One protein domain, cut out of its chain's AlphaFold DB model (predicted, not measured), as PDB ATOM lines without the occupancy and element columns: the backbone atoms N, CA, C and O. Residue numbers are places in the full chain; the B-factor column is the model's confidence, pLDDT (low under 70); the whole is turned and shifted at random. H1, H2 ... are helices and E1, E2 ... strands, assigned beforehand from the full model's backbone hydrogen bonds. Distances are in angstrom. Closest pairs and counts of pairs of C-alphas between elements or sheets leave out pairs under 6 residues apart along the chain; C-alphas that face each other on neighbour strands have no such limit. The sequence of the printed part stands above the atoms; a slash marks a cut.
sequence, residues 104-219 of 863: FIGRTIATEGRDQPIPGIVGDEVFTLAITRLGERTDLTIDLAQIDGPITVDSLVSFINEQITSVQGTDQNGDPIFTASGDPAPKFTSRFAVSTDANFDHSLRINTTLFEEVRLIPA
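This is residues 104 to 219 of the 863 residues of the protein "Regulatory protein FlaEY" of Kordiimonadales bacterium JCM 17846 (UniProt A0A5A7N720). Two small antiparallel sheets, E1-E5-E4 and E3-E2-E6, stand as two separate walls, and the single helix H1 packs on both. After H1 a long link, residues 167 to 190, loops out to Asn 173 at one end of the longest axis. The printed part has 116 residues with one named helix and six named strands, in the order E1 E2 E3 H1 E4 E5 E6; the class is mixed, helices and strands, with 56 residues, under half, in named elements. It is compact, with a radius of gyration of the C-alphas of 15.5 A, and spans 49 by 30 by 28 A.

Start at E1, residues 104 to 110, antiparallel to inner strand E5, residues 202 to 207; look for N 106 and O 204, 2.8 A apart. E4, residues 191 to 196, forms a hairpin with E5, with N 193 and O 205 at 2.8 A. The second sheet has E2, residues 126 to 133, between E3, residues 136 to 143, and E6, residues 212 to 218. E2 and E3 are a hairpin, with N 129 and O 140 within hydrogen-bond range at 2.8 A; E2 and E6 are antiparallel neighbours, with N 130 and O 215 within hydrogen-bond range at 2.8 A. H1, residues 153 to 166, makes two layers with each sheet, a helix on one face. It runs along E5 at 9 degrees on the local plane, height 8.9 A; C-alphas Val 157 and Phe 192 are its closest to E4, 5.6 A. It is slantwise to E3 at 39 degrees on the local plane, height 8.5 A; C-alphas Ile 142 and Ile 160 are closest, 6.7 A. Every O i to N i+4 pair in H1 is within hydrogen-bond range.

Find C-alpha 104 at (-8.123, 9.566, -0.965), where E1 begins. E2 spans 22.7 A and E3 22.5 A. H1 starts at (-14.553, 8.880, -15.365) and runs 20.1 A. E6 ends at C-alpha 218, (-22.582, -0.744, -1.877).

The C-alphas of Asn 173 and Asn 199 are farthest apart, 50.3 A. The links E1 to E2 and H1 to E4 are long. The printed part has no cut, and no printed residue is under 70 in pLDDT.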
ATOM      1  N   PHE A 104      -8.281  10.988  -0.689       89.06
ATOM      2  CA  PHE A 104      -8.123   9.566  -0.965       89.06
ATOM      3  C   PHE A 104      -8.035   9.361  -2.477       89.06
ATOM      4  O   PHE A 104      -8.758  10.033  -3.213       89.06
ATOM      5  N   ILE A 105      -7.165   8.466  -2.940       90.88
ATOM      6  CA  ILE A 105      -7.040   8.101  -4.354       90.88
ATOM      7  C   ILE A 105      -7.326   6.605  -4.460       90.88
ATOM      8  O   ILE A 105      -6.658   5.808  -3.809       90.88
ATOM      9  N   GLY A 106      -8.329   6.252  -5.258       90.75
ATOM     10  CA  GLY A 106      -8.690   4.872  -5.544       90.75
ATOM     11  C   GLY A 106      -7.743   4.187  -6.528       90.75
ATOM     12  O   GLY A 106      -6.771   4.770  -7.020       90.75
ATOM     13  N   ARG A 107      -8.059   2.935  -6.856       91.44
ATOM     14  CA  ARG A 107      -7.369   2.170  -7.900       91.44
ATOM     15  C   ARG A 107      -7.646   2.732  -9.289       91.44
ATOM     16  O   ARG A 107      -8.644   3.418  -9.512       91.44
ATOM     17  N   THR A 108      -6.746   2.408 -10.211       93.25
ATOM     18  CA  THR A 108      -6.918   2.685 -11.635       93.25
ATOM     19  C   THR A 108      -8.185   2.016 -12.148       93.25
ATOM     20  O   THR A 108      -8.383   0.819 -11.948       93.25
ATOM     21  N   ILE A 109      -9.013   2.791 -12.844       93.94
ATOM     22  CA  ILE A 109     -10.256   2.324 -13.467       93.94
ATOM     23  C   ILE A 109     -10.305   2.565 -14.976       93.94
ATOM     24  O   ILE A 109     -11.176   2.025 -15.651       93.94
ATOM     25  N   ALA A 110      -9.388   3.365 -15.525       92.31
ATOM     26  CA  ALA A 110      -9.292   3.594 -16.962       92.31
ATOM     27  C   ALA A 110      -7.843   3.867 -17.380       92.31
ATOM     28  O   ALA A 110      -7.175   4.692 -16.764       92.31
ATOM     29  N   THR A 111      -7.387   3.201 -18.444       89.75
ATOM     30  CA  THR A 111      -6.013   3.297 -18.977       89.75
ATOM     31  C   THR A 111      -5.952   3.890 -20.393       89.75
ATOM     32  O   THR A 111      -4.917   4.387 -20.822       89.75
ATOM     33  N   GLU A 112      -7.061   3.863 -21.145       80.38
ATOM     34  CA  GLU A 112      -7.112   4.336 -22.541       80.38
ATOM     35  C   GLU A 112      -7.555   5.809 -22.674       80.38
ATOM     36  O   GLU A 112      -7.246   6.459 -23.674       80.38
ATOM     37  N   GLY A 113      -8.254   6.353 -21.667       87.56
ATOM     38  CA  GLY A 113      -8.677   7.757 -21.599       87.56
ATOM     39  C   GLY A 113      -9.856   8.003 -20.646       87.56
ATOM     40  O   GLY A 113     -10.711   7.140 -20.454       87.56
ATOM     41  N   ARG A 114      -9.927   9.199 -20.045       92.50
ATOM     42  CA  ARG A 114     -10.968   9.577 -19.058       92.50
ATOM     43  C   ARG A 114     -12.385   9.736 -19.626       92.50
ATOM     44  O   ARG A 114     -13.348   9.774 -18.862       92.50
ATOM     45  N   ASP A 115     -12.496   9.866 -20.946       91.38
ATOM     46  CA  ASP A 115     -13.737  10.003 -21.713       91.38
ATOM     47  C   ASP A 115     -14.212   8.672 -22.323       91.38
ATOM     48  O   ASP A 115     -15.223   8.642 -23.026       91.38
ATOM     49  N   GLN A 116     -13.505   7.573 -22.051       92.50
ATOM     50  CA  GLN A 116     -13.918   6.232 -22.450       92.50
ATOM     51  C   GLN A 116     -14.809   5.584 -21.380       92.50
ATOM     52  O   GLN A 116     -14.693   5.926 -20.197       92.50
ATOM     53  N   PRO A 117     -15.709   4.657 -21.770       93.62
ATOM     54  CA  PRO A 117     -16.501   3.888 -20.816       93.62
ATOM     55  C   PRO A 117     -15.612   3.117 -19.835       93.62
ATOM     56  O   PRO A 117     -14.645   2.475 -20.246       93.62
ATOM     57  N   ILE A 118     -15.960   3.149 -18.549       94.06
ATOM     58  CA  ILE A 118     -15.246   2.399 -17.511       94.06
ATOM     59  C   ILE A 118     -15.500   0.892 -17.725       94.06
ATOM     60  O   ILE A 118     -16.660   0.469 -17.754       94.06
ATOM     61  N   PRO A 119     -14.455   0.052 -17.866       90.81
ATOM     62  CA  PRO A 119     -14.625  -1.385 -18.049       90.81
ATOM     63  C   PRO A 119     -15.414  -2.036 -16.906       90.81
ATOM     64  O   PRO A 119     -15.132  -1.822 -15.731       90.81
ATOM     65  N   GLY A 120     -16.394  -2.875 -17.253       87.88
ATOM     66  CA  GLY A 120     -17.204  -3.607 -16.274       87.88
ATOM     67  C   GLY A 120     -18.306  -2.787 -15.595       87.88
ATOM     68  O   GLY A 120     -18.976  -3.326 -14.718       87.88
ATOM     69  N   ILE A 121     -18.511  -1.528 -15.993       92.62
ATOM     70  CA  ILE A 121     -19.661  -0.716 -15.584       92.62
ATOM     71  C   ILE A 121     -20.696  -0.722 -16.707       92.62
ATOM     72  O   ILE A 121     -20.381  -0.370 -17.846       92.62
ATOM     73  N   VAL A 122     -21.921  -1.146 -16.398       88.88
ATOM     74  CA  VAL A 122     -22.999  -1.297 -17.395       88.88
ATOM     75  C   VAL A 122     -24.114  -0.260 -17.253       88.88
ATOM     76  O   VAL A 122     -24.927  -0.126 -18.168       88.88
ATOM     77  N   GLY A 123     -24.105   0.521 -16.171       89.75
ATOM     78  CA  GLY A 123     -24.977   1.674 -15.955       89.75
ATOM     79  C   GLY A 123     -26.235   1.384 -15.137       89.75
ATOM     80  O   GLY A 123     -27.087   2.257 -15.054       89.75
ATOM     81  N   ASP A 124     -26.380   0.201 -14.542       92.38
ATOM     82  CA  ASP A 124     -27.462  -0.124 -13.596       92.38
ATOM     83  C   ASP A 124     -26.986  -0.145 -12.135       92.38
ATOM     84  O   ASP A 124     -27.759  -0.422 -11.214       92.38
ATOM     85  N   GLU A 125     -25.707   0.149 -11.913       94.94
ATOM     86  CA  GLU A 125     -25.120   0.077 -10.595       94.94
ATOM     87  C   GLU A 125     -25.550   1.228  -9.685       94.94
ATOM     88  O   GLU A 125     -25.677   2.385 -10.094       94.94
ATOM     89  N   VAL A 126     -25.694   0.907  -8.398       96.00
ATOM     90  CA  VAL A 126     -26.071   1.861  -7.356       96.00
ATOM     91  C   VAL A 126     -25.156   1.695  -6.146       96.00
ATOM     92  O   VAL A 126     -24.834   0.580  -5.727       96.00
ATOM     93  N   PHE A 127     -24.768   2.809  -5.538       96.31
ATOM     94  CA  PHE A 127     -24.155   2.828  -4.211       96.31
ATOM     95  C   PHE A 127     -24.584   4.074  -3.439       96.31
ATOM     96  O   PHE A 127     -25.162   5.006  -3.993       96.31
ATOM     97  N   THR A 128     -24.322   4.093  -2.139       97.19
ATOM     98  CA  THR A 128     -24.605   5.242  -1.277       97.19
ATOM     99  C   THR A 128     -23.309   5.932  -0.878       97.19
ATOM    100  O   THR A 128     -22.375   5.297  -0.387       97.19
ATOM    101  N   LEU A 129     -23.280   7.249  -1.060       97.12
ATOM    102  CA  LEU A 129     -22.284   8.154  -0.509       97.12
ATOM    103  C   LEU A 129     -22.856   8.777   0.767       97.12
ATOM    104  O   LEU A 129     -23.684   9.686   0.714       97.12
ATOM    105  N   ALA A 130     -22.420   8.281   1.919       96.12
ATOM    106  CA  ALA A 130     -22.786   8.828   3.216       96.12
ATOM    107  C   ALA A 130     -21.756   9.881   3.640       96.12
ATOM    108  O   ALA A 130     -20.564   9.580   3.745       96.12
ATOM    109  N   ILE A 131     -22.209  11.112   3.885       94.81
ATOM    110  CA  ILE A 131     -21.371  12.202   4.395       94.81
ATOM    111  C   ILE A 131     -21.881  12.606   5.774       94.81
ATOM    112  O   ILE A 131     -23.012  13.077   5.917       94.81
ATOM    113  N   THR A 132     -21.039  12.444   6.792       92.81
ATOM    114  CA  THR A 132     -21.321  12.899   8.156       92.81
ATOM    115  C   THR A 132     -20.613  14.218   8.407       92.81
ATOM    116  O   THR A 132     -19.392  14.294   8.303       92.81
ATOM    117  N   ARG A 133     -21.362  15.263   8.773       90.25
ATOM    118  CA  ARG A 133     -20.819  16.577   9.146       90.25
ATOM    119  C   ARG A 133     -21.401  16.996  10.490       90.25
ATOM    120  O   ARG A 133     -22.614  17.013  10.653       90.25
ATOM    121  N   LEU A 134     -20.540  17.347  11.452       86.44
ATOM    122  CA  LEU A 134     -20.948  17.725  12.821       86.44
ATOM    123  C   LEU A 134     -21.841  16.670  13.513       86.44
ATOM    124  O   LEU A 134     -22.762  17.013  14.249       86.44
ATOM    125  N   GLY A 135     -21.577  15.384  13.259       86.19
ATOM    126  CA  GLY A 135     -22.347  14.258  13.805       86.19
ATOM    127  C   GLY A 135     -23.667  13.965  13.082       86.19
ATOM    128  O   GLY A 135     -24.301  12.956  13.371       86.19
ATOM    129  N   GLU A 136     -24.076  14.796  12.120       91.06
ATOM    130  CA  GLU A 136     -25.262  14.555  11.301       91.06
ATOM    131  C   GLU A 136     -24.868  13.848  10.000       91.06
ATOM    132  O   GLU A 136     -24.107  14.388   9.192       91.06
ATOM    133  N   ARG A 137     -25.396  12.639   9.792       94.06
ATOM    134  CA  ARG A 137     -25.172  11.833   8.587       94.06
ATOM    135  C   ARG A 137     -26.225  12.132   7.520       94.06
ATOM    136  O   ARG A 137     -27.416  12.169   7.811       94.06
ATOM    137  N   THR A 138     -25.789  12.324   6.278       96.25
ATOM    138  CA  THR A 138     -26.655  12.444   5.098       96.25
ATOM    139  C   THR A 138     -26.239  11.414   4.058       96.25
ATOM    140  O   THR A 138     -25.076  11.375   3.660       96.25
ATOM    141  N   ASP A 139     -27.201  10.615   3.604       97.31
ATOM    142  CA  ASP A 139     -26.982   9.543   2.636       97.31
ATOM    143  C   ASP A 139     -27.430  10.003   1.246       97.31
ATOM    144  O   ASP A 139     -28.578  10.399   1.050       97.31
ATOM    145  N   LEU A 140     -26.504   9.969   0.287       97.44
ATOM    146  CA  LEU A 140     -26.735  10.310  -1.112       97.44
ATOM    147  C   LEU A 140     -26.720   9.033  -1.945       97.44
ATOM    148  O   LEU A 140     -25.700   8.345  -2.007       97.44
ATOM    149  N   THR A 141     -27.829   8.717  -2.603       97.44
ATOM    150  CA  THR A 141     -27.882   7.600  -3.548       97.44
ATOM    151  C   THR A 141     -27.221   8.008  -4.860       97.44
ATOM    152  O   THR A 141     -27.659   8.951  -5.515       97.44
ATOM    153  N   ILE A 142     -26.172   7.288  -5.244       97.94
ATOM    154  CA  ILE A 142     -25.493   7.426  -6.528       97.94
ATOM    155  C   ILE A 142     -25.998   6.300  -7.426       97.94
ATOM    156  O   ILE A 142     -25.575   5.154  -7.292       97.94
ATOM    157  N   ASP A 143     -26.942   6.638  -8.299       97.44
ATOM    158  CA  ASP A 143     -27.572   5.733  -9.260       97.44
ATOM    159  C   ASP A 143     -27.017   6.021 -10.658       97.44
ATOM    160  O   ASP A 143     -27.294   7.076 -11.238       97.44
ATOM    161  N   LEU A 144     -26.189   5.109 -11.178       96.38
ATOM    162  CA  LEU A 144     -25.481   5.329 -12.441       96.38
ATOM    163  C   LEU A 144     -26.418   5.324 -13.654       96.38
ATOM    164  O   LEU A 144     -26.049   5.878 -14.690       96.38
ATOM    165  N   ALA A 145     -27.648   4.817 -13.516       96.75
ATOM    166  CA  ALA A 145     -28.651   4.850 -14.581       96.75
ATOM    167  C   ALA A 145     -29.135   6.274 -14.903       96.75
ATOM    168  O   ALA A 145     -29.775   6.497 -15.931       96.75
ATOM    169  N   GLN A 146     -28.842   7.240 -14.026       96.88
ATOM    170  CA  GLN A 146     -29.200   8.649 -14.193       96.88
ATOM    171  C   GLN A 146     -28.158   9.449 -14.987       96.88
ATOM    172  O   GLN A 146     -28.378  10.629 -15.260       96.88
ATOM    173  N   ILE A 147     -27.026   8.839 -15.351       96.19
ATOM    174  CA  ILE A 147     -26.005   9.484 -16.176       96.19
ATOM    175  C   ILE A 147     -26.401   9.352 -17.652       96.19
ATOM    176  O   ILE A 147     -26.477   8.255 -18.204       96.19
ATOM    177  N   ASP A 148     -26.616  10.489 -18.312       91.94
ATOM    178  CA  ASP A 148     -26.910  10.529 -19.744       91.94
ATOM    179  C   ASP A 148     -25.653  10.204 -20.576       91.94
ATOM    180  O   ASP A 148     -24.724  11.008 -20.678       91.94
ATOM    181  N   GLY A 149     -25.647   9.046 -21.245       90.88
ATOM    182  CA  GLY A 149     -24.573   8.629 -22.156       90.88
ATOM    183  C   GLY A 149     -23.643   7.560 -21.565       90.88
ATOM    184  O   GLY A 149     -24.041   6.839 -20.655       90.88
ATOM    185  N   PRO A 150     -22.431   7.366 -22.125       91.94
ATOM    186  CA  PRO A 150     -21.491   6.381 -21.598       91.94
ATOM    187  C   PRO A 150     -20.998   6.775 -20.200       91.94
ATOM    188  O   PRO A 150     -20.689   7.942 -19.961       91.94
ATOM    189  N   ILE A 151     -20.845   5.790 -19.311       95.94
ATOM    190  CA  ILE A 151     -20.284   6.003 -17.971       95.94
ATOM    191  C   ILE A 151     -18.759   6.089 -18.063       95.94
ATOM    192  O   ILE A 151     -18.051   5.084 -18.044       95.94
ATOM    193  N   THR A 152     -18.261   7.310 -18.204       96.00
ATOM    194  CA  THR A 152     -16.836   7.665 -18.221       96.00
ATOM    195  C   THR A 152     -16.396   8.216 -16.865       96.00
ATOM    196  O   THR A 152     -17.237   8.649 -16.071       96.00
ATOM    197  N   VAL A 153     -15.085   8.288 -16.609       95.75
ATOM    198  CA  VAL A 153     -14.553   8.880 -15.365       95.75
ATOM    199  C   VAL A 153     -15.022  10.334 -15.203       95.75
ATOM    200  O   VAL A 153     -15.460  10.724 -14.119       95.75
ATOM    201  N   ASP A 154     -15.007  11.120 -16.286       96.00
ATOM    202  CA  ASP A 154     -15.464  12.518 -16.279       96.00
ATOM    203  C   ASP A 154     -16.973  12.639 -15.988       96.00
ATOM    204  O   ASP A 154     -17.385  13.484 -15.185       96.00
ATOM    205  N   SER A 155     -17.803  11.793 -16.613       96.75
ATOM    206  CA  SER A 155     -19.261  11.804 -16.404       96.75
ATOM    207  C   SER A 155     -19.635  11.406 -14.972       96.75
ATOM    208  O   SER A 155     -20.470  12.057 -14.347       96.75
ATOM    209  N   LEU A 156     -18.939  10.411 -14.412       97.12
ATOM    210  CA  LEU A 156     -19.159   9.909 -13.062       97.12
ATOM    211  C   LEU A 156     -18.777  10.948 -12.003       97.12
ATOM    212  O   LEU A 156     -19.555  11.222 -11.090       97.12
ATOM    213  N   VAL A 157     -17.597  11.564 -12.135       97.75
ATOM    214  CA  VAL A 157     -17.153  12.633 -11.226       97.75
ATOM    215  C   VAL A 157     -18.113  13.821 -11.269       97.75
ATOM    216  O   VAL A 157     -18.419  14.397 -10.222       97.75
ATOM    217  N   SER A 158     -18.594  14.188 -12.458       97.44
ATOM    218  CA  SER A 158     -19.561  15.279 -12.619       97.44
ATOM    219  C   SER A 158     -20.873  14.952 -11.902       97.44
ATOM    220  O   SER A 158     -21.289  15.713 -11.032       97.44
ATOM    221  N   PHE A 159     -21.445  13.773 -12.164       97.94
ATOM    222  CA  PHE A 159     -22.697  13.324 -11.555       97.94
ATOM    223  C   PHE A 159     -22.626  13.249 -10.024       97.94
ATOM    224  O   PHE A 159     -23.482  13.802  -9.333       97.94
ATOM    225  N   ILE A 160     -21.577  12.640  -9.458       97.62
ATOM    226  CA  ILE A 160     -21.428  12.547  -7.996       97.62
ATOM    227  C   ILE A 160     -21.341  13.947  -7.369       97.62
ATOM    228  O   ILE A 160     -21.964  14.215  -6.340       97.62
ATOM    229  N   ASN A 161     -20.595  14.869  -7.980       97.56
ATOM    230  CA  ASN A 161     -20.477  16.230  -7.458       97.56
ATOM    231  C   ASN A 161     -21.785  17.030  -7.579       97.56
ATOM    232  O   ASN A 161     -22.067  17.854  -6.703       97.56
ATOM    233  N   GLU A 162     -22.599  16.787  -8.606       96.25
ATOM    234  CA  GLU A 162     -23.958  17.336  -8.710       96.25
ATOM    235  C   GLU A 162     -24.844  16.835  -7.561       96.25
ATOM    236  O   GLU A 162     -25.472  17.647  -6.878       96.25
ATOM    237  N   GLN A 163     -24.806  15.534  -7.248       96.69
ATOM    238  CA  GLN A 163     -25.531  14.971  -6.101       96.69
ATOM    239  C   GLN A 163     -25.094  15.621  -4.779       96.69
ATOM    240  O   GLN A 163     -25.937  16.054  -3.994       96.69
ATOM    241  N   ILE A 164     -23.785  15.784  -4.551       95.25
ATOM    242  CA  ILE A 164     -23.261  16.427  -3.333       95.25
ATOM    243  C   ILE A 164     -23.701  17.895  -3.232       95.25
ATOM    244  O   ILE A 164     -24.065  18.365  -2.153       95.25
ATOM    245  N   THR A 165     -23.645  18.642  -4.338       93.69
ATOM    246  CA  THR A 165     -23.976  20.078  -4.353       93.69
ATOM    247  C   THR A 165     -25.474  20.358  -4.315       93.69
ATOM    248  O   THR A 165     -25.864  21.450  -3.898       93.69
ATOM    249  N   SER A 166     -26.312  19.379  -4.668       92.75
ATOM    250  CA  SER A 166     -27.770  19.471  -4.538       92.75
ATOM    251  C   SER A 166     -28.229  19.642  -3.083       92.75
ATOM    252  O   SER A 166     -29.265  20.262  -2.829       92.75
ATOM    253  N   VAL A 167     -27.436  19.164  -2.115       93.62
ATOM    254  CA  VAL A 167     -27.704  19.359  -0.688       93.62
ATOM    255  C   VAL A 167     -27.185  20.721  -0.248       93.62
ATOM    256  O   VAL A 167     -25.978  20.954  -0.156       93.62
ATOM    257  N   GLN A 168     -28.106  21.629   0.055       91.06
ATOM    258  CA  GLN A 168     -27.800  23.002   0.457       91.06
ATOM    259  C   GLN A 168     -27.583  23.109   1.969       91.06
ATOM    260  O   GLN A 168     -28.232  22.423   2.759       91.06
ATOM    261  N   GLY A 169     -26.651  23.967   2.376       88.81
ATOM    262  CA  GLY A 169     -26.431  24.299   3.777       88.81
ATOM    263  C   GLY A 169     -27.535  25.218   4.284       88.81
ATOM    264  O   GLY A 169     -27.906  26.172   3.602       88.81
ATOM    265  N   THR A 170     -28.032  24.954   5.488       88.75
ATOM    266  CA  THR A 170     -29.049  25.778   6.146       88.75
ATOM    267  C   THR A 170     -28.512  26.393   7.433       88.75
ATOM    268  O   THR A 170     -27.607  25.845   8.066       88.75
ATOM    269  N   ASP A 171     -29.062  27.536   7.829       85.88
ATOM    270  CA  ASP A 171     -28.806  28.137   9.132       85.88
ATOM    271  C   ASP A 171     -29.563  27.403  10.261       85.88
ATOM    272  O   ASP A 171     -30.191  26.361  10.052       85.88
ATOM    273  N   GLN A 172     -29.511  27.940  11.486       84.06
ATOM    274  CA  GLN A 172     -30.180  27.349  12.655       84.06
ATOM    275  C   GLN A 172     -31.715  27.330  12.551       84.06
ATOM    276  O   GLN A 172     -32.360  26.596  13.297       84.06
ATOM    277  N   ASN A 173     -32.297  28.131  11.656       86.25
ATOM    278  CA  ASN A 173     -33.737  28.208  11.423       86.25
ATOM    279  C   ASN A 173     -34.179  27.337  10.234       86.25
ATOM    280  O   ASN A 173     -35.380  27.222   9.987       86.25
ATOM    281  N   GLY A 174     -33.234  26.709   9.525       82.44
ATOM    282  CA  GLY A 174     -33.501  25.929   8.319       82.44
ATOM    283  C   GLY A 174     -33.499  26.755   7.029       82.44
ATOM    284  O   GLY A 174     -33.837  26.215   5.977       82.44
ATOM    285  N   ASP A 175     -33.107  28.031   7.079       87.44
ATOM    286  CA  ASP A 175     -33.042  28.888   5.895       87.44
ATOM    287  C   ASP A 175     -31.739  28.638   5.112       87.44
ATOM    288  O   ASP A 175     -30.683  28.470   5.731       87.44
ATOM    289  N   PRO A 176     -31.752  28.625   3.762       87.31
ATOM    290  CA  PRO A 176     -30.545  28.417   2.967       87.31
ATOM    291  C   PRO A 176     -29.465  29.468   3.245       87.31
ATOM    292  O   PRO A 176     -29.715  30.674   3.237       87.31
ATOM    293  N   ILE A 177     -28.231  29.006   3.428       89.12
ATOM    294  CA  ILE A 177     -27.044  29.861   3.482       89.12
ATOM    295  C   ILE A 177     -26.640  30.186   2.043       89.12
ATOM    296  O   ILE A 177     -26.597  29.290   1.208       89.12
ATOM    297  N   PHE A 178     -26.303  31.442   1.745       87.94
ATOM    298  CA  PHE A 178     -25.871  31.869   0.410       87.94
ATOM    299  C   PHE A 178     -24.376  32.212   0.377       87.94
ATOM    300  O   PHE A 178     -23.806  32.713   1.349       87.94
ATOM    301  N   THR A 179     -23.732  31.952  -0.758       84.06
ATOM    302  CA  THR A 179     -22.357  32.358  -1.055       84.06
ATOM    303  C   THR A 179     -22.272  33.871  -1.286       84.06
ATOM    304  O   THR A 179     -23.276  34.563  -1.460       84.06
ATOM    305  N   ALA A 180     -21.049  34.406  -1.367       84.62
ATOM    306  CA  ALA A 180     -20.829  35.814  -1.709       84.62
ATOM    307  C   ALA A 180     -21.357  36.202  -3.110       84.62
ATOM    308  O   ALA A 180     -21.575  37.387  -3.360       84.62
ATOM    309  N   SER A 181     -21.562  35.231  -4.011       85.94
ATOM    310  CA  SER A 181     -22.170  35.439  -5.334       85.94
ATOM    311  C   SER A 181     -23.703  35.428  -5.315       85.94
ATOM    312  O   SER A 181     -24.310  35.793  -6.318       85.94
ATOM    313  N   GLY A 182     -24.332  35.080  -4.185       83.31
ATOM    314  CA  GLY A 182     -25.788  35.005  -4.043       83.31
ATOM    315  C   GLY A 182     -26.397  33.648  -4.406       83.31
ATOM    316  O   GLY A 182     -27.619  33.546  -4.467       83.31
ATOM    317  N   ASP A 183     -25.576  32.617  -4.612       84.75
ATOM    318  CA  ASP A 183     -26.023  31.241  -4.867       84.75
ATOM    319  C   ASP A 183     -26.147  30.463  -3.548       84.75
ATOM    320  O   ASP A 183     -25.378  30.739  -2.623       84.75
ATOM    321  N   PRO A 184     -27.064  29.488  -3.408       84.81
ATOM    322  CA  PRO A 184     -27.099  28.633  -2.226       84.81
ATOM    323  C   PRO A 184     -25.754  27.925  -2.004       84.81
ATOM    324  O   PRO A 184     -25.189  27.317  -2.913       84.81
ATOM    325  N   ALA A 185     -25.226  28.008  -0.787       88.81
ATOM    326  CA  ALA A 185     -23.987  27.362  -0.399       88.81
ATOM    327  C   ALA A 185     -24.233  25.856  -0.189       88.81
ATOM    328  O   ALA A 185     -25.178  25.485   0.510       88.81
ATOM    329  N   PRO A 186     -23.391  24.965  -0.744       90.56
ATOM    330  CA  PRO A 186     -23.539  23.529  -0.535       90.56
ATOM    331  C   PRO A 186     -23.299  23.159   0.936       90.56
ATOM    332  O   PRO A 186     -22.410  23.714   1.591       90.56
ATOM    333  N   LYS A 187     -24.058  22.182   1.449       92.12
ATOM    334  CA  LYS A 187     -23.902  21.643   2.810       92.12
ATOM    335  C   LYS A 187     -22.551  20.964   2.986       92.12
ATOM    336  O   LYS A 187     -22.009  21.001   4.084       92.12
ATOM    337  N   PHE A 188     -22.001  20.364   1.935       93.50
ATOM    338  CA  PHE A 188     -20.747  19.617   1.997       93.50
ATOM    339  C   PHE A 188     -19.652  20.264   1.157       93.50
ATOM    340  O   PHE A 188     -19.898  20.842   0.092       93.50
ATOM    341  N   THR A 189     -18.420  20.111   1.618       91.38
ATOM    342  CA  THR A 189     -17.192  20.569   0.960       91.38
ATOM    343  C   THR A 189     -16.443  19.428   0.271       91.38
ATOM    344  O   THR A 189     -15.672  19.694  -0.648       91.38
ATOM    345  N   SER A 190     -16.715  18.172   0.637       92.81
ATOM    346  CA  SER A 190     -16.145  16.984  -0.005       92.81
ATOM    347  C   SER A 190     -16.498  16.908  -1.488       92.81
ATOM    348  O   SER A 190     -17.635  17.175  -1.872       92.81
ATOM    349  N   ARG A 191     -15.536  16.556  -2.342       94.88
ATOM    350  CA  ARG A 191     -15.710  16.503  -3.803       94.88
ATOM    351  C   ARG A 191     -14.963  15.331  -4.408       94.88
ATOM    352  O   ARG A 191     -13.873  14.990  -3.958       94.88
ATOM    353  N   PHE A 192     -15.516  14.782  -5.476       96.50
ATOM    354  CA  PHE A 192     -14.826  13.821  -6.320       96.50
ATOM    355  C   PHE A 192     -14.009  14.556  -7.385       96.50
ATOM    356  O   PHE A 192     -14.376  15.641  -7.840       96.50
ATOM    357  N   ALA A 193     -12.881  13.978  -7.764       96.88
ATOM    358  CA  ALA A 193     -11.974  14.475  -8.782       96.88
ATOM    359  C   ALA A 193     -11.320  13.296  -9.509       96.88
ATOM    360  O   ALA A 193     -11.388  12.156  -9.053       96.88
ATOM    361  N   VAL A 194     -10.649  13.583 -10.619       96.44
ATOM    362  CA  VAL A 194      -9.824  12.603 -11.330       96.44
ATOM    363  C   VAL A 194      -8.382  12.731 -10.849       96.44
ATOM    364  O   VAL A 194      -7.842  13.837 -10.792       96.44
ATOM    365  N   SER A 195      -7.756  11.606 -10.507       95.44
ATOM    366  CA  SER A 195      -6.300  11.496 -10.391       95.44
ATOM    367  C   SER A 195      -5.762  10.836 -11.655       95.44
ATOM    368  O   SER A 195      -6.384   9.916 -12.174       95.44
ATOM    369  N   THR A 196      -4.639  11.318 -12.178       94.94
ATOM    370  CA  THR A 196      -3.964  10.719 -13.337       94.94
ATOM    371  C   THR A 196      -2.499  10.539 -13.001       94.94
ATOM    372  O   THR A 196      -1.858  11.499 -12.564       94.94
ATOM    373  N   ASP A 197      -1.999   9.317 -13.140       92.94
ATOM    374  CA  ASP A 197      -0.610   8.998 -12.835       92.94
ATOM    375  C   ASP A 197       0.330   9.288 -14.025       92.94
ATOM    376  O   ASP A 197      -0.068   9.842 -15.053       92.94
ATOM    377  N   ALA A 198       1.612   8.944 -13.877       93.12
ATOM    378  CA  ALA A 198       2.619   9.163 -14.914       93.12
ATOM    379  C   ALA A 198       2.428   8.284 -16.167       93.12
ATOM    380  O   ALA A 198       2.963   8.624 -17.224       93.12
ATOM    381  N   ASN A 199       1.676   7.186 -16.054       92.50
ATOM    382  CA  ASN A 199       1.340   6.280 -17.149       92.50
ATOM    383  C   ASN A 199       0.056   6.696 -17.880       92.50
ATOM    384  O   ASN A 199      -0.312   6.046 -18.854       92.50
ATOM    385  N   PHE A 200      -0.570   7.803 -17.464       90.88
ATOM    386  CA  PHE A 200      -1.894   8.247 -17.904       90.88
ATOM    387  C   PHE A 200      -3.037   7.332 -17.455       90.88
ATOM    388  O   PHE A 200      -4.138   7.418 -17.993       90.88
ATOM    389  N   ASP A 201      -2.810   6.539 -16.413       94.06
ATOM    390  CA  ASP A 201      -3.858   5.764 -15.773       94.06
ATOM    391  C   ASP A 201      -4.708   6.679 -14.886       94.06
ATOM    392  O   ASP A 201      -4.200   7.556 -14.177       94.06
ATOM    393  N   HIS A 202      -6.025   6.493 -14.938       95.31
ATOM    394  CA  HIS A 202      -7.000   7.349 -14.277       95.31
ATOM    395  C   HIS A 202      -7.688   6.636 -13.109       95.31
ATOM    396  O   HIS A 202      -8.205   5.525 -13.257       95.31
ATOM    397  N   SER A 203      -7.777   7.336 -11.978       95.38
ATOM    398  CA  SER A 203      -8.450   6.883 -10.755       95.38
ATOM    399  C   SER A 203      -9.420   7.936 -10.227       95.38
ATOM    400  O   SER A 203      -9.242   9.139 -10.447       95.38
ATOM    401  N   LEU A 204     -10.410   7.499  -9.446       96.12
ATOM    402  CA  LEU A 204     -11.238   8.410  -8.661       96.12
ATOM    403  C   LEU A 204     -10.459   8.928  -7.449       96.12
ATOM    404  O   LEU A 204      -9.839   8.171  -6.706       96.12
ATOM    405  N   ARG A 205     -10.520  10.240  -7.232       94.75
ATOM    406  CA  ARG A 205      -9.990  10.919  -6.052       94.75
ATOM    407  C   ARG A 205     -11.134  11.531  -5.263       94.75
ATOM    408  O   ARG A 205     -11.961  12.239  -5.823       94.75
ATOM    409  N   ILE A 206     -11.140  11.331  -3.953       93.81
ATOM    410  CA  ILE A 206     -12.114  11.925  -3.036       93.81
ATOM    411  C   ILE A 206     -11.390  12.978  -2.210       93.81
ATOM    412  O   ILE A 206     -10.574  12.636  -1.359       93.81
ATOM    413  N   ASN A 207     -11.695  14.252  -2.430       92.25
ATOM    414  CA  ASN A 207     -11.242  15.373  -1.608       92.25
ATOM    415  C   ASN A 207     -12.234  15.623  -0.468       92.25
ATOM    416  O   ASN A 207     -13.441  15.523  -0.676       92.25
ATOM    417  N   THR A 208     -11.752  15.966   0.722       87.06
ATOM    418  CA  THR A 208     -12.591  16.245   1.899       87.06
ATOM    419  C   THR A 208     -11.996  17.309   2.800       87.06
ATOM    420  O   THR A 208     -10.951  17.874   2.493       87.06
ATOM    421  N   THR A 209     -12.621  17.507   3.964       81.62
ATOM    422  CA  THR A 209     -12.063  18.277   5.072       81.62
ATOM    423  C   THR A 209     -12.056  17.483   6.380       81.62
ATOM    424  O   THR A 209     -12.703  16.449   6.506       81.62
ATOM    425  N   LEU A 210     -11.377  18.012   7.402       75.44
ATOM    426  CA  LEU A 210     -11.332  17.432   8.753       75.44
ATOM    427  C   LEU A 210     -12.692  17.387   9.479       75.44
ATOM    428  O   LEU A 210     -12.772  16.835  10.572       75.44
ATOM    429  N   PHE A 211     -13.743  17.988   8.914       82.94
ATOM    430  CA  PHE A 211     -15.072  18.079   9.528       82.94
ATOM    431  C   PHE A 211     -16.120  17.198   8.839       82.94
ATOM    432  O   PHE A 211     -17.292  17.252   9.218       82.94
ATOM    433  N   GLU A 212     -15.717  16.441   7.817       89.25
ATOM    434  CA  GLU A 212     -16.596  15.580   7.033       89.25
ATOM    435  C   GLU A 212     -16.036  14.158   6.991       89.25
ATOM    436  O   GLU A 212     -14.917  13.924   6.539       89.25
ATOM    437  N   GLU A 213     -16.829  13.195   7.448       89.00
ATOM    438  CA  GLU A 213     -16.526  11.777   7.278       89.00
ATOM    439  C   GLU A 213     -17.268  11.265   6.050       89.00
ATOM    440  O   GLU A 213     -18.476  11.467   5.919       89.00
ATOM    441  N   VAL A 214     -16.536  10.623   5.143       92.06
ATOM    442  CA  VAL A 214     -17.084  10.060   3.909       92.06
ATOM    443  C   VAL A 214     -17.074   8.547   4.021       92.06
ATOM    444  O   VAL A 214     -16.038   7.950   4.318       92.06
ATOM    445  N   ARG A 215     -18.223   7.937   3.756       93.00
ATOM    446  CA  ARG A 215     -18.417   6.493   3.774       93.00
ATOM    447  C   ARG A 215     -19.107   6.045   2.491       93.00
ATOM    448  O   ARG A 215     -20.075   6.667   2.052       93.00
ATOM    449  N   LEU A 216     -18.606   4.966   1.907       94.50
ATOM    450  CA  LEU A 216     -19.116   4.367   0.680       94.50
ATOM    451  C   LEU A 216     -19.794   3.044   1.016       94.50
ATOM    452  O   LEU A 216     -19.207   2.186   1.671       94.50
ATOM    453  N   ILE A 217     -21.050   2.893   0.610       93.56
ATOM    454  CA  ILE A 217     -21.861   1.727   0.963       93.56
ATOM    455  C   ILE A 217     -22.411   1.128  -0.328       93.56
ATOM    456  O   ILE A 217     -23.178   1.807  -1.019       93.56
ATOM    457  N   PRO A 218     -22.037  -0.108  -0.687       91.81
ATOM    458  CA  PRO A 218     -22.582  -0.744  -1.877       91.81
ATOM    459  C   PRO A 218     -24.079  -1.027  -1.691       91.81
ATOM    460  O   PRO A 218     -24.507  -1.402  -0.601       91.81
ATOM    461  N   ALA A 219     -24.891  -0.846  -2.740       92.06
ATOM    462  CA  ALA A 219     -26.308  -1.226  -2.683       92.06
ATOM    463  C   ALA A 219     -26.499  -2.746  -2.810       92.06
ATOM    464  O   ALA A 219     -27.414  -3.314  -2.218       92.06
TER     465      ALA A 219